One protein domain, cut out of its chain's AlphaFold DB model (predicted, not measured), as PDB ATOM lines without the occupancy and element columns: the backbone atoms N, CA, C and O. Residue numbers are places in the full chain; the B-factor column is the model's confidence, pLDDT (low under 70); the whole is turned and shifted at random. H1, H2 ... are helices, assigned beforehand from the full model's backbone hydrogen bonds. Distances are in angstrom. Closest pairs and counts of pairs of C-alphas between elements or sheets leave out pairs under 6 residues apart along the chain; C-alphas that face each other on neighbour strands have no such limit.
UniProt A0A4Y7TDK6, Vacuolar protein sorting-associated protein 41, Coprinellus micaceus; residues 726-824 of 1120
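Overview. This is residues 726 to 824 of the 1120 residues of the protein "Vacuolar protein sorting-associated protein 41" of Coprinellus micaceus (UniProt A0A4Y7TDK6). What is the overall shape? One long helix, H4, has its first part between the helical hairpin of H1 and H2 on one side and H5 and H6 on the other, with H7 packed on H5's far side. Residues 770 to 777, the last five of H4 among them, stick out. What is it made of? The 99 printed residues are all helix in class, with seven named helices, H1 to H7 in chain order, and no named strand. They are compact, with a radius of gyration of the C-alphas of 13.2 A and spans of 35 by 32 by 24 A.

Arrangement. What touches the hub? H4, residues 758 to 774, forms a helical hairpin with H5, residues 785 to 792, opposite ways at a steep tilt of 44 degrees; its residues 761 to 765 alone touch H5, and the closest C-alphas, of Val 762 and Ala 786, are 5.6 A apart. Residues 758 to 759 alone touch H6, residues 799 to 806, closest at the C-alphas of Leu 759 and Gln 805, 6.1 A. Residues 760 to 764 alone only just touch H1, residues 726 to 735, with 3 pairs of C-alphas within 8 A, the closest Leu 734 and Leu 761 at 7.1 A. What lies beyond? H1 and H2, residues 741 to 747, form a helical hairpin at a shallow tilt of 16 degrees, closest at the C-alphas of Tyr 733 and Val 741, 6.6 A. H7, residues 810 to 823, touches H5 at a steep tilt of 47 degrees, closest at the C-alphas of Ile 787 and Tyr 816, 5.9 A. H3, residues 751 to 754, is close to H1 but not clearly touching, with the C-alphas of Gly 727 and Asp 753 5.9 A apart. Are the helix backbones complete? Every O i to N i+4 pair is within hydrogen-bond range in H2, H4, H5, H6 and H7, and 4 of 6 are in H1; H3 is too short for such a pair.

Along the chain. How long are the helices? From first to last C-alpha H4 measures 24.5 A, H7 19.9 A and H1 14.4 A. Where are the anchors? C-alpha 726 of H1 is at (29.416, 19.002, 53.215), and C-alpha 823 of H7 at (29.322, 24.388, 24.814).

Size, cuts and confidence. How far does it reach? The two C-alphas farthest apart, of Lys 776 and His 795, are 36.2 A apart. Is it continuous and confident? The printed part has no cut and no long link; pLDDT is under 70 in residues 774 to 783.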
ATOM      1  N   PRO A 726      29.581  19.960  54.314       82.50
ATOM      2  CA  PRO A 726      29.416  19.002  53.215       82.50
ATOM      3  C   PRO A 726      30.693  18.764  52.390       82.50
ATOM      4  O   PRO A 726      30.931  17.638  51.959       82.50
ATOM      5  N   GLY A 727      31.587  19.754  52.265       82.69
ATOM      6  CA  GLY A 727      32.912  19.574  51.646       82.69
ATOM      7  C   GLY A 727      33.805  18.539  52.350       82.69
ATOM      8  O   GLY A 727      34.575  17.834  51.701       82.69
ATOM      9  N   LYS A 728      33.653  18.360  53.673       85.06
ATOM     10  CA  LYS A 728      34.316  17.280  54.432       85.06
ATOM     11  C   LYS A 728      33.576  15.947  54.338       85.06
ATOM     12  O   LYS A 728      34.193  14.910  54.561       85.06
ATOM     13  N   ALA A 729      32.285  15.961  54.006       86.12
ATOM     14  CA  ALA A 729      31.496  14.754  53.784       86.12
ATOM     15  C   ALA A 729      31.800  14.123  52.410       86.12
ATOM     16  O   ALA A 729      31.910  12.900  52.299       86.12
ATOM     17  N   LEU A 730      31.991  14.958  51.380       85.25
ATOM     18  CA  LEU A 730      32.198  14.579  49.976       85.25
ATOM     19  C   LEU A 730      33.173  13.396  49.742       85.25
ATOM     20  O   LEU A 730      32.792  12.485  48.999       85.25
ATOM     21  N   PRO A 731      34.369  13.312  50.370       84.56
ATOM     22  CA  PRO A 731      35.284  12.186  50.158       84.56
ATOM     23  C   PRO A 731      34.711  10.849  50.652       84.56
ATOM     24  O   PRO A 731      34.939   9.809  50.033       84.56
ATOM     25  N   TYR A 732      33.940  10.860  51.745       86.12
ATOM     26  CA  TYR A 732      33.273   9.666  52.267       86.12
ATOM     27  C   TYR A 732      32.116   9.255  51.356       86.12
ATOM     28  O   TYR A 732      32.048   8.093  50.970       86.12
ATOM     29  N   TYR A 733      31.269  10.197  50.921       83.00
ATOM     30  CA  TYR A 733      30.187   9.915  49.964       83.00
ATOM     31  C   TYR A 733      30.709   9.313  48.640       83.00
ATOM     32  O   TYR A 733      30.078   8.402  48.095       83.00
ATOM     33  N   LEU A 734      31.871   9.770  48.150       82.75
ATOM     34  CA  LEU A 734      32.550   9.208  46.975       82.75
ATOM     35  C   LEU A 734      33.131   7.807  47.243       82.75
ATOM     36  O   LEU A 734      32.889   6.900  46.445       82.75
ATOM     37  N   ARG A 735      33.828   7.583  48.372       81.81
ATOM     38  CA  ARG A 735      34.311   6.238  48.776       81.81
ATOM     39  C   ARG A 735      33.155   5.239  48.944       81.81
ATOM     40  O   ARG A 735      33.286   4.089  48.538       81.81
ATOM     41  N   LEU A 736      32.018   5.693  49.474       82.81
ATOM     42  CA  LEU A 736      30.776   4.929  49.657       82.81
ATOM     43  C   LEU A 736      29.939   4.777  48.371       82.81
ATOM     44  O   LEU A 736      28.932   4.070  48.388       82.81
ATOM     45  N   ARG A 737      30.325   5.433  47.265       80.88
ATOM     46  CA  ARG A 737      29.668   5.348  45.945       80.88
ATOM     47  C   ARG A 737      28.149   5.595  46.006       80.88
ATOM     48  O   ARG A 737      27.349   4.875  45.402       80.88
ATOM     49  N   ARG A 738      27.753   6.634  46.753       79.00
ATOM     50  CA  ARG A 738      26.354   7.042  46.974       79.00
ATOM     51  C   ARG A 738      25.804   7.842  45.773       79.00
ATOM     52  O   ARG A 738      26.425   8.833  45.401       79.00
ATOM     53  N   PRO A 739      24.648   7.483  45.167       75.44
ATOM     54  CA  PRO A 739      24.144   8.156  43.958       75.44
ATOM     55  C   PRO A 739      23.903   9.666  44.105       75.44
ATOM     56  O   PRO A 739      24.192  10.424  43.185       75.44
ATOM     57  N   ASN A 740      23.432  10.108  45.274       80.31
ATOM     58  CA  ASN A 740      23.056  11.498  45.574       80.31
ATOM     59  C   ASN A 740      24.242  12.490  45.628       80.31
ATOM     60  O   ASN A 740      24.052  13.662  45.934       80.31
ATOM     61  N   VAL A 741      25.475  12.059  45.327       84.06
ATOM     62  CA  VAL A 741      26.667  12.930  45.285       84.06
ATOM     63  C   VAL A 741      26.488  14.114  44.328       84.06
ATOM     64  O   VAL A 741      26.881  15.228  44.661       84.06
ATOM     65  N   PHE A 742      25.855  13.908  43.172       82.69
ATOM     66  CA  PHE A 742      25.627  14.976  42.190       82.69
ATOM     67  C   PHE A 742      24.604  16.018  42.673       82.69
ATOM     68  O   PHE A 742      24.698  17.188  42.314       82.69
ATOM     69  N   GLU A 743      23.651  15.622  43.517       82.31
ATOM     70  CA  GLU A 743      22.734  16.537  44.214       82.31
ATOM     71  C   GLU A 743      23.504  17.308  45.298       82.31
ATOM     72  O   GLU A 743      23.576  18.533  45.243       82.31
ATOM     73  N   LEU A 744      24.218  16.597  46.183       84.12
ATOM     74  CA  LEU A 744      25.019  17.176  47.270       84.12
ATOM     75  C   LEU A 744      26.015  18.245  46.777       84.12
ATOM     76  O   LEU A 744      26.133  19.298  47.407       84.12
ATOM     77  N   ILE A 745      26.708  17.992  45.657       84.19
ATOM     78  CA  ILE A 745      27.659  18.937  45.048       84.19
ATOM     79  C   ILE A 745      26.949  20.192  44.525       84.19
ATOM     80  O   ILE A 745      27.439  21.293  44.779       84.19
ATOM     81  N   ARG A 746      25.817  20.042  43.817       83.62
ATOM     82  CA  ARG A 746      25.051  21.168  43.254       83.62
ATOM     83  C   ARG A 746      24.450  22.036  44.359       83.62
ATOM     84  O   ARG A 746      24.708  23.235  44.391       83.62
ATOM     85  N   ASP A 747      23.729  21.423  45.294       83.88
ATOM     86  CA  ASP A 747      22.967  22.127  46.333       83.88
ATOM     87  C   ASP A 747      23.868  22.882  47.323       83.88
ATOM     88  O   ASP A 747      23.484  23.923  47.855       83.88
ATOM     89  N   ASN A 748      25.086  22.376  47.555       81.38
ATOM     90  CA  ASN A 748      26.063  22.971  48.472       81.38
ATOM     91  C   ASN A 748      27.231  23.665  47.747       81.38
ATOM     92  O   ASN A 748      28.173  24.106  48.403       81.38
ATOM     93  N   ASN A 749      27.165  23.795  46.415       82.31
ATOM     94  CA  ASN A 749      28.122  24.542  45.589       82.31
ATOM     95  C   ASN A 749      29.590  24.047  45.717       82.31
ATOM     96  O   ASN A 749      30.535  24.831  45.640       82.31
ATOM     97  N   LEU A 750      29.794  22.734  45.923       83.81
ATOM     98  CA  LEU A 750      31.069  22.104  46.345       83.81
ATOM     99  C   LEU A 750      32.151  22.010  45.256       83.81
ATOM    100  O   LEU A 750      33.092  21.221  45.365       83.81
ATOM    101  N   PHE A 751      32.028  22.764  44.169       82.44
ATOM    102  CA  PHE A 751      32.854  22.588  42.976       82.44
ATOM    103  C   PHE A 751      34.361  22.755  43.257       82.44
ATOM    104  O   PHE A 751      35.175  22.041  42.679       82.44
ATOM    105  N   THR A 752      34.745  23.605  44.215       83.56
ATOM    106  CA  THR A 752      36.145  23.745  44.654       83.56
ATOM    107  C   THR A 752      36.684  22.527  45.407       83.56
ATOM    108  O   THR A 752      37.876  22.246  45.308       83.56
ATOM    109  N   ASP A 753      35.843  21.783  46.128       81.62
ATOM    110  CA  ASP A 753      36.256  20.587  46.883       81.62
ATOM    111  C   ASP A 753      36.341  19.347  45.972       81.62
ATOM    112  O   ASP A 753      37.120  18.422  46.213       81.62
ATOM    113  N   VAL A 754      35.583  19.359  44.869       84.19
ATOM    114  CA  VAL A 754      35.649  18.368  43.783       84.19
ATOM    115  C   VAL A 754      36.964  18.460  42.992       84.19
ATOM    116  O   VAL A 754      37.366  17.469  42.381       84.19
ATOM    117  N   GLN A 755      37.661  19.607  43.004       82.12
ATOM    118  CA  GLN A 755      38.751  19.905  42.058       82.12
ATOM    119  C   GLN A 755      39.901  18.882  42.052       82.12
ATOM    120  O   GLN A 755      40.505  18.670  41.004       82.12
ATOM    121  N   ASP A 756      40.188  18.230  43.184       82.31
ATOM    122  CA  ASP A 756      41.261  17.232  43.338       82.31
ATOM    123  C   ASP A 756      40.753  15.772  43.296       82.31
ATOM    124  O   ASP A 756      41.532  14.830  43.443       82.31
ATOM    125  N   GLN A 757      39.446  15.566  43.086       83.62
ATOM    126  CA  GLN A 757      38.778  14.254  43.069       83.62
ATOM    127  C   GLN A 757      38.004  13.992  41.761       83.62
ATOM    128  O   GLN A 757      37.164  13.093  41.695       83.62
ATOM    129  N   VAL A 758      38.307  14.737  40.694       85.12
ATOM    130  CA  VAL A 758      37.595  14.674  39.405       85.12
ATOM    131  C   VAL A 758      37.631  13.268  38.796       85.12
ATOM    132  O   VAL A 758      36.615  12.790  38.294       85.12
ATOM    133  N   LEU A 759      38.767  12.568  38.895       84.69
ATOM    134  CA  LEU A 759      38.885  11.188  38.405       84.69
ATOM    135  C   LEU A 759      37.923  10.226  39.131       84.69
ATOM    136  O   LEU A 759      37.256   9.432  38.475       84.69
ATOM    137  N   LEU A 760      37.803  10.337  40.461       83.25
ATOM    138  CA  LEU A 760      36.890   9.516  41.271       83.25
ATOM    139  C   LEU A 760      35.420   9.788  40.922       83.25
ATOM    140  O   LEU A 760      34.626   8.851  40.853       83.25
ATOM    141  N   LEU A 761      35.066  11.053  40.672       85.81
ATOM    142  CA  LEU A 761      33.711  11.454  40.288       85.81
ATOM    143  C   LEU A 761      33.311  10.886  38.913       85.81
ATOM    144  O   LEU A 761      32.213  10.350  38.766       85.81
ATOM    145  N   VAL A 762      34.205  10.967  37.920       84.81
ATOM    146  CA  VAL A 762      33.945  10.475  36.553       84.81
ATOM    147  C   VAL A 762      33.963   8.944  36.483       84.81
ATOM    148  O   VAL A 762      33.126   8.357  35.799       84.81
ATOM    149  N   GLU A 763      34.847   8.270  37.227       84.19
ATOM    150  CA  GLU A 763      34.820   6.804  37.338       84.19
ATOM    151  C   GLU A 763      33.532   6.308  38.019       84.19
ATOM    152  O   GLU A 763      32.952   5.311  37.584       84.19
ATOM    153  N   PHE A 764      33.028   7.030  39.025       83.69
ATOM    154  CA  PHE A 764      31.762   6.704  39.682       83.69
ATOM    155  C   PHE A 764      30.533   6.916  38.778       83.69
ATOM    156  O   PHE A 764      29.671   6.036  38.717       83.69
ATOM    157  N   ASP A 765      30.457   8.023  38.028       83.06
ATOM    158  CA  ASP A 765      29.398   8.244  37.027       83.06
ATOM    159  C   ASP A 765      29.403   7.155  35.944       83.06
ATOM    160  O   ASP A 765      28.361   6.567  35.642       83.06
ATOM    161  N   HIS A 766      30.584   6.798  35.433       81.81
ATOM    162  CA  HIS A 766      30.719   5.727  34.451       81.81
ATOM    163  C   HIS A 766      30.215   4.377  34.994       81.81
ATOM    164  O   HIS A 766      29.484   3.666  34.301       81.81
ATOM    165  N   GLU A 767      30.525   4.034  36.249       80.81
ATOM    166  CA  GLU A 767      29.979   2.836  36.900       80.81
ATOM    167  C   GLU A 767      28.458   2.885  37.109       80.81
ATOM    168  O   GLU A 767      27.787   1.866  36.921       80.81
ATOM    169  N   LEU A 768      27.894   4.037  37.496       79.25
ATOM    170  CA  LEU A 768      26.442   4.213  37.607       79.25
ATOM    171  C   LEU A 768      25.764   4.008  36.250       79.25
ATOM    172  O   LEU A 768      24.746   3.319  36.167       79.25
ATOM    173  N   MET A 769      26.342   4.551  35.180       74.88
ATOM    174  CA  MET A 769      25.840   4.385  33.819       74.88
ATOM    175  C   MET A 769      25.958   2.930  33.341       74.88
ATOM    176  O   MET A 769      25.008   2.403  32.762       74.88
ATOM    177  N   GLU A 770      27.048   2.225  33.649       77.44
ATOM    178  CA  GLU A 770      27.182   0.789  33.360       77.44
ATOM    179  C   GLU A 770      26.204  -0.093  34.157       77.44
ATOM    180  O   GLU A 770      25.718  -1.095  33.627       77.44
ATOM    181  N   LYS A 771      25.854   0.275  35.397       76.12
ATOM    182  CA  LYS A 771      24.771  -0.383  36.156       76.12
ATOM    183  C   LYS A 771      23.406  -0.132  35.502       76.12
ATOM    184  O   LYS A 771      22.721  -1.091  35.153       76.12
ATOM    185  N   ARG A 772      23.061   1.134  35.219       72.06
ATOM    186  CA  ARG A 772      21.806   1.539  34.545       72.06
ATOM    187  C   ARG A 772      21.600   0.811  33.201       72.06
ATOM    188  O   ARG A 772      20.496   0.339  32.931       72.06
ATOM    189  N   LYS A 773      22.662   0.647  32.396       70.94
ATOM    190  CA  LYS A 773      22.642  -0.139  31.142       70.94
ATOM    191  C   LYS A 773      22.339  -1.622  31.380       70.94
ATOM    192  O   LYS A 773      21.491  -2.191  30.696       70.94
ATOM    193  N   LYS A 774      23.008  -2.259  32.352       69.50
ATOM    194  CA  LYS A 774      22.807  -3.685  32.689       69.50
ATOM    195  C   LYS A 774      21.393  -3.966  33.205       69.50
ATOM    196  O   LYS A 774      20.845  -5.027  32.925       69.50
ATOM    197  N   GLU A 775      20.783  -2.992  33.875       69.62
ATOM    198  CA  GLU A 775      19.393  -3.034  34.347       69.62
ATOM    199  C   GLU A 775      18.341  -2.778  33.243       69.62
ATOM    200  O   GLU A 775      17.146  -2.803  33.533       69.62
ATOM    201  N   LYS A 776      18.755  -2.558  31.979       59.41
ATOM    202  CA  LYS A 776      17.882  -2.342  30.801       59.41
ATOM    203  C   LYS A 776      16.816  -1.248  30.977       59.41
ATOM    204  O   LYS A 776      15.744  -1.317  30.376       59.41
ATOM    205  N   LYS A 777      17.082  -0.249  31.820       54.41
ATOM    206  CA  LYS A 777      16.053   0.697  32.281       54.41
ATOM    207  C   LYS A 777      15.938   1.980  31.462       54.41
ATOM    208  O   LYS A 777      15.012   2.751  31.696       54.41
ATOM    209  N   ASP A 778      16.867   2.214  30.537       47.47
ATOM    210  CA  ASP A 778      16.905   3.415  29.707       47.47
ATOM    211  C   ASP A 778      17.706   3.151  28.415       47.47
ATOM    212  O   ASP A 778      18.869   2.754  28.484       47.47
ATOM    213  N   GLU A 779      17.092   3.352  27.244       46.44
ATOM    214  CA  GLU A 779      17.788   3.348  25.940       46.44
ATOM    215  C   GLU A 779      18.165   4.771  25.479       46.44
ATOM    216  O   GLU A 779      18.760   4.950  24.414       46.44
ATOM    217  N   SER A 780      17.845   5.808  26.264       46.69
ATOM    218  CA  SER A 780      18.229   7.177  25.924       46.69
ATOM    219  C   SER A 780      19.742   7.396  26.068       46.69
ATOM    220  O   SER A 780      20.380   6.961  27.030       46.69
ATOM    221  N   LYS A 781      20.333   8.137  25.118       55.12
ATOM    222  CA  LYS A 781      21.698   8.678  25.237       55.12
ATOM    223  C   LYS A 781      21.731   9.822  26.263       55.12
ATOM    224  O   LYS A 781      21.954  10.976  25.905       55.12
ATOM    225  N   ARG A 782      21.512   9.507  27.540       56.28
ATOM    226  CA  ARG A 782      21.874  10.407  28.640       56.28
ATOM    227  C   ARG A 782      23.389  10.623  28.618       56.28
ATOM    228  O   ARG A 782      24.150   9.655  28.575       56.28
ATOM    229  N   LYS A 783      23.805  11.892  28.595       64.25
ATOM    230  CA  LYS A 783      25.202  12.302  28.785       64.25
ATOM    231  C   LYS A 783      25.644  11.967  30.220       64.25
ATOM    232  O   LYS A 783      24.816  11.665  31.079       64.25
ATOM    233  N   SER A 784      26.953  11.966  30.458       76.06
ATOM    234  CA  SER A 784      27.528  11.733  31.788       76.06
ATOM    235  C   SER A 784      27.271  12.929  32.702       76.06
ATOM    236  O   SER A 784      27.735  14.030  32.405       76.06
ATOM    237  N   GLU A 785      26.599  12.710  33.833       80.69
ATOM    238  CA  GLU A 785      26.186  13.780  34.757       80.69
ATOM    239  C   GLU A 785      27.411  14.427  35.425       80.69
ATOM    240  O   GLU A 785      27.461  15.643  35.605       80.69
ATOM    241  N   ALA A 786      28.466  13.640  35.675       84.50
ATOM    242  CA  ALA A 786      29.774  14.163  36.075       84.50
ATOM    243  C   ALA A 786      30.412  15.082  35.020       84.50
ATOM    244  O   ALA A 786      31.090  16.038  35.382       84.50
ATOM    245  N   ILE A 787      30.233  14.799  33.725       84.62
ATOM    246  CA  ILE A 787      30.874  15.567  32.649       84.62
ATOM    247  C   ILE A 787      30.125  16.875  32.401       84.62
ATOM    248  O   ILE A 787      30.772  17.913  32.304       84.62
ATOM    249  N   GLU A 788      28.790  16.856  32.394       85.50
ATOM    250  CA  GLU A 788      27.976  18.080  32.343       85.50
ATOM    251  C   GLU A 788      28.307  19.001  33.533       85.50
ATOM    252  O   GLU A 788      28.627  20.171  33.341       85.50
ATOM    253  N   LEU A 789      28.406  18.449  34.749       85.44
ATOM    254  CA  LEU A 789      28.801  19.192  35.952       85.44
ATOM    255  C   LEU A 789      30.187  19.862  35.823       85.44
ATOM    256  O   LEU A 789      30.348  21.012  36.235       85.44
ATOM    257  N   LEU A 790      31.177  19.179  35.237       86.25
ATOM    258  CA  LEU A 790      32.527  19.718  34.994       86.25
ATOM    259  C   LEU A 790      32.577  20.766  33.867       86.25
ATOM    260  O   LEU A 790      33.517  21.563  33.820       86.25
ATOM    261  N   VAL A 791      31.607  20.745  32.952       86.38
ATOM    262  CA  VAL A 791      31.484  21.665  31.809       86.38
ATOM    263  C   VAL A 791      30.714  22.929  32.200       86.38
ATOM    264  O   VAL A 791      31.113  24.026  31.823       86.38
ATOM    265  N   ASP A 792      29.691  22.832  33.044       85.25
ATOM    266  CA  ASP A 792      28.955  24.011  33.524       85.25
ATOM    267  C   ASP A 792      29.748  24.843  34.557       85.25
ATOM    268  O   ASP A 792      29.479  26.029  34.742       85.25
ATOM    269  N   ASN A 793      30.758  24.257  35.217       85.38
ATOM    270  CA  ASN A 793      31.452  24.858  36.370       85.38
ATOM    271  C   ASN A 793      32.945  25.177  36.131       85.38
ATOM    272  O   ASN A 793      33.742  25.200  37.072       85.38
ATOM    273  N   ILE A 794      33.320  25.487  34.884       84.31
ATOM    274  CA  ILE A 794      34.692  25.806  34.422       84.31
ATOM    275  C   ILE A 794      35.451  26.810  35.311       84.31
ATOM    276  O   ILE A 794      36.664  26.690  35.494       84.31
ATOM    277  N   HIS A 795      34.765  27.819  35.855       81.94
ATOM    278  CA  HIS A 795      35.391  28.835  36.710       81.94
ATOM    279  C   HIS A 795      35.797  28.294  38.089       81.94
ATOM    280  O   HIS A 795      36.804  28.734  38.643       81.94
ATOM    281  N   SER A 796      35.039  27.335  38.621       83.88
ATOM    282  CA  SER A 796      35.285  26.696  39.918       83.88
ATOM    283  C   SER A 796      36.193  25.469  39.798       83.88
ATOM    284  O   SER A 796      36.913  25.145  40.740       83.88
ATOM    285  N   ILE A 797      36.178  24.799  38.638       85.75
ATOM    286  CA  ILE A 797      36.987  23.614  38.327       85.75
ATOM    287  C   ILE A 797      37.808  23.898  37.055       85.75
ATOM    288  O   ILE A 797      37.354  23.612  35.946       85.75
ATOM    289  N   PRO A 798      39.022  24.472  37.177       86.81
ATOM    290  CA  PRO A 798      39.784  24.924  36.016       86.81
ATOM    291  C   PRO A 798      40.120  23.786  35.045       86.81
ATOM    292  O   PRO A 798      40.715  22.785  35.450       86.81
ATOM    293  N   ILE A 799      39.847  23.983  33.750       86.06
ATOM    294  CA  ILE A 799      40.035  22.988  32.668       86.06
ATOM    295  C   ILE A 799      41.417  22.308  32.736       86.06
ATOM    296  O   ILE A 799      41.526  21.089  32.624       86.06
ATOM    297  N   ASN A 800      42.481  23.073  33.018       86.00
ATOM    298  CA  ASN A 800      43.843  22.553  33.198       86.00
ATOM    299  C   ASN A 800      43.956  21.447  34.269       86.00
ATOM    300  O   ASN A 800      44.714  20.499  34.080       86.00
ATOM    301  N   ARG A 801      43.221  21.547  35.387       86.19
ATOM    302  CA  ARG A 801      43.210  20.537  36.462       86.19
ATOM    303  C   ARG A 801      42.453  19.279  36.045       86.19
ATOM    304  O   ARG A 801      42.946  18.178  36.282       86.19
ATOM    305  N   VAL A 802      41.309  19.448  35.376       86.69
ATOM    306  CA  VAL A 802      40.510  18.337  34.832       86.69
ATOM    307  C   VAL A 802      41.331  17.545  33.815       86.69
ATOM    308  O   VAL A 802      41.495  16.335  33.962       86.69
ATOM    309  N   VAL A 803      41.933  18.232  32.838       87.12
ATOM    310  CA  VAL A 803      42.772  17.608  31.805       87.12
ATOM    311  C   VAL A 803      43.970  16.879  32.421       87.12
ATOM    312  O   VAL A 803      44.238  15.747  32.032       87.12
ATOM    313  N   GLN A 804      44.647  17.453  33.428       87.62
ATOM    314  CA  GLN A 804      45.756  16.789  34.136       87.62
ATOM    315  C   GLN A 804      45.344  15.481  34.834       87.62
ATOM    316  O   GLN A 804      46.110  14.517  34.824       87.62
ATOM    317  N   GLN A 805      44.150  15.417  35.433       86.56
ATOM    318  CA  GLN A 805      43.665  14.200  36.097       86.56
ATOM    319  C   GLN A 805      43.160  13.155  35.094       86.56
ATOM    320  O   GLN A 805      43.506  11.976  35.208       86.56
ATOM    321  N   LEU A 806      42.399  13.582  34.080       87.00
ATOM    322  CA  LEU A 806      41.841  12.696  33.054       87.00
ATOM    323  C   LEU A 806      42.875  12.228  32.015       87.00
ATOM    324  O   LEU A 806      42.621  11.253  31.315       87.00
ATOM    325  N   GLN A 807      44.080  12.815  31.951       85.25
ATOM    326  CA  GLN A 807      45.159  12.382  31.044       85.25
ATOM    327  C   GLN A 807      45.540  10.892  31.189       85.25
ATOM    328  O   GLN A 807      46.061  10.296  30.247       85.25
ATOM    329  N   LYS A 808      45.254  10.267  32.341       84.12
ATOM    330  CA  LYS A 808      45.451   8.824  32.579       84.12
ATOM    331  C   LYS A 808      44.389   7.923  31.922       84.12
ATOM    332  O   LYS A 808      44.597   6.714  31.848       84.12
ATOM    333  N   ARG A 809      43.246   8.475  31.501       85.31
ATOM    334  CA  ARG A 809      42.070   7.758  30.970       85.31
ATOM    335  C   ARG A 809      41.558   8.511  29.725       85.31
ATOM    336  O   ARG A 809      40.644   9.330  29.848       85.31
ATOM    337  N   PRO A 810      42.159   8.292  28.534       83.94
ATOM    338  CA  PRO A 810      41.890   9.105  27.342       83.94
ATOM    339  C   PRO A 810      40.412   9.089  26.927       83.94
ATOM    340  O   PRO A 810      39.899  10.116  26.498       83.94
ATOM    341  N   ASP A 811      39.717   7.974  27.153       82.81
ATOM    342  CA  ASP A 811      38.280   7.792  26.919       82.81
ATOM    343  C   ASP A 811      37.431   8.880  27.613       82.81
ATOM    344  O   ASP A 811      36.532   9.466  27.010       82.81
ATOM    345  N   TYR A 812      37.737   9.194  28.879       86.38
ATOM    346  CA  TYR A 812      37.037  10.226  29.656       86.38
ATOM    347  C   TYR A 812      37.468  11.641  29.258       86.38
ATOM    348  O   TYR A 812      36.654  12.563  29.253       86.38
ATOM    349  N   LEU A 813      38.744  11.811  28.903       87.69
ATOM    350  CA  LEU A 813      39.288  13.080  28.427       87.69
ATOM    351  C   LEU A 813      38.655  13.500  27.090       87.69
ATOM    352  O   LEU A 813      38.325  14.671  26.927       87.69
ATOM    353  N   PHE A 814      38.426  12.556  26.171       87.69
ATOM    354  CA  PHE A 814      37.681  12.803  24.935       87.69
ATOM    355  C   PHE A 814      36.250  13.275  25.222       87.69
ATOM    356  O   PHE A 814      35.858  14.327  24.725       87.69
ATOM    357  N   LEU A 815      35.496  12.553  26.062       86.00
ATOM    358  CA  LEU A 815      34.108  12.910  26.388       86.00
ATOM    359  C   LEU A 815      33.988  14.299  27.042       86.00
ATOM    360  O   LEU A 815      33.053  15.036  26.741       86.00
ATOM    361  N   TYR A 816      34.940  14.678  27.903       87.81
ATOM    362  CA  TYR A 816      34.984  16.014  28.504       87.81
ATOM    363  C   TYR A 816      35.300  17.115  27.479       87.81
ATOM    364  O   TYR A 816      34.629  18.145  27.454       87.81
ATOM    365  N   LEU A 817      36.288  16.903  26.604       87.00
ATOM    366  CA  LEU A 817      36.662  17.895  25.593       87.00
ATOM    367  C   LEU A 817      35.603  18.036  24.483       87.00
ATOM    368  O   LEU A 817      35.352  19.151  24.042       87.00
ATOM    369  N   ASP A 818      34.950  16.948  24.060       85.69
ATOM    370  CA  ASP A 818      33.825  16.976  23.106       85.69
ATOM    371  C   ASP A 818      32.631  17.765  23.677       85.69
ATOM    372  O   ASP A 818      32.080  18.632  23.000       85.69
ATOM    373  N   ALA A 819      32.306  17.570  24.962       85.94
ATOM    374  CA  ALA A 819      31.276  18.350  25.647       85.94
ATOM    375  C   ALA A 819      31.636  19.846  25.797       85.94
ATOM    376  O   ALA A 819      30.754  20.692  25.653       85.94
ATOM    377  N   LEU A 820      32.914  20.193  26.013       86.38
ATOM    378  CA  LEU A 820      33.373  21.591  25.982       86.38
ATOM    379  C   LEU A 820      33.259  22.216  24.579       86.38
ATOM    380  O   LEU A 820      32.870  23.376  24.472       86.38
ATOM    381  N   VAL A 821      33.557  21.469  23.504       85.62
ATOM    382  CA  VAL A 821      33.369  21.947  22.116       85.62
ATOM    383  C   VAL A 821      31.888  22.188  21.799       85.62
ATOM    384  O   VAL A 821      31.574  23.162  21.117       85.62
ATOM    385  N   GLU A 822      30.979  21.340  22.300       83.31
ATOM    386  CA  GLU A 822      29.526  21.537  22.158       83.31
ATOM    387  C   GLU A 822      29.000  22.759  22.952       83.31
ATOM    388  O   GLU A 822      27.946  23.284  22.594       83.31
ATOM    389  N   GLN A 823      29.712  23.231  23.989       82.19
ATOM    390  CA  GLN A 823      29.322  24.388  24.814       82.19
ATOM    391  C   GLN A 823      29.905  25.719  24.289       82.19
ATOM    392  O   GLN A 823      29.147  26.652  24.028       82.19
ATOM    393  N   ASP A 824      31.230  25.813  24.114       81.25
ATOM    394  CA  ASP A 824      31.911  26.944  23.459       81.25
ATOM    395  C   ASP A 824      33.250  26.498  22.820       81.25
ATOM    396  O   ASP A 824      34.232  26.236  23.530       81.25
TER     397      ASP A 824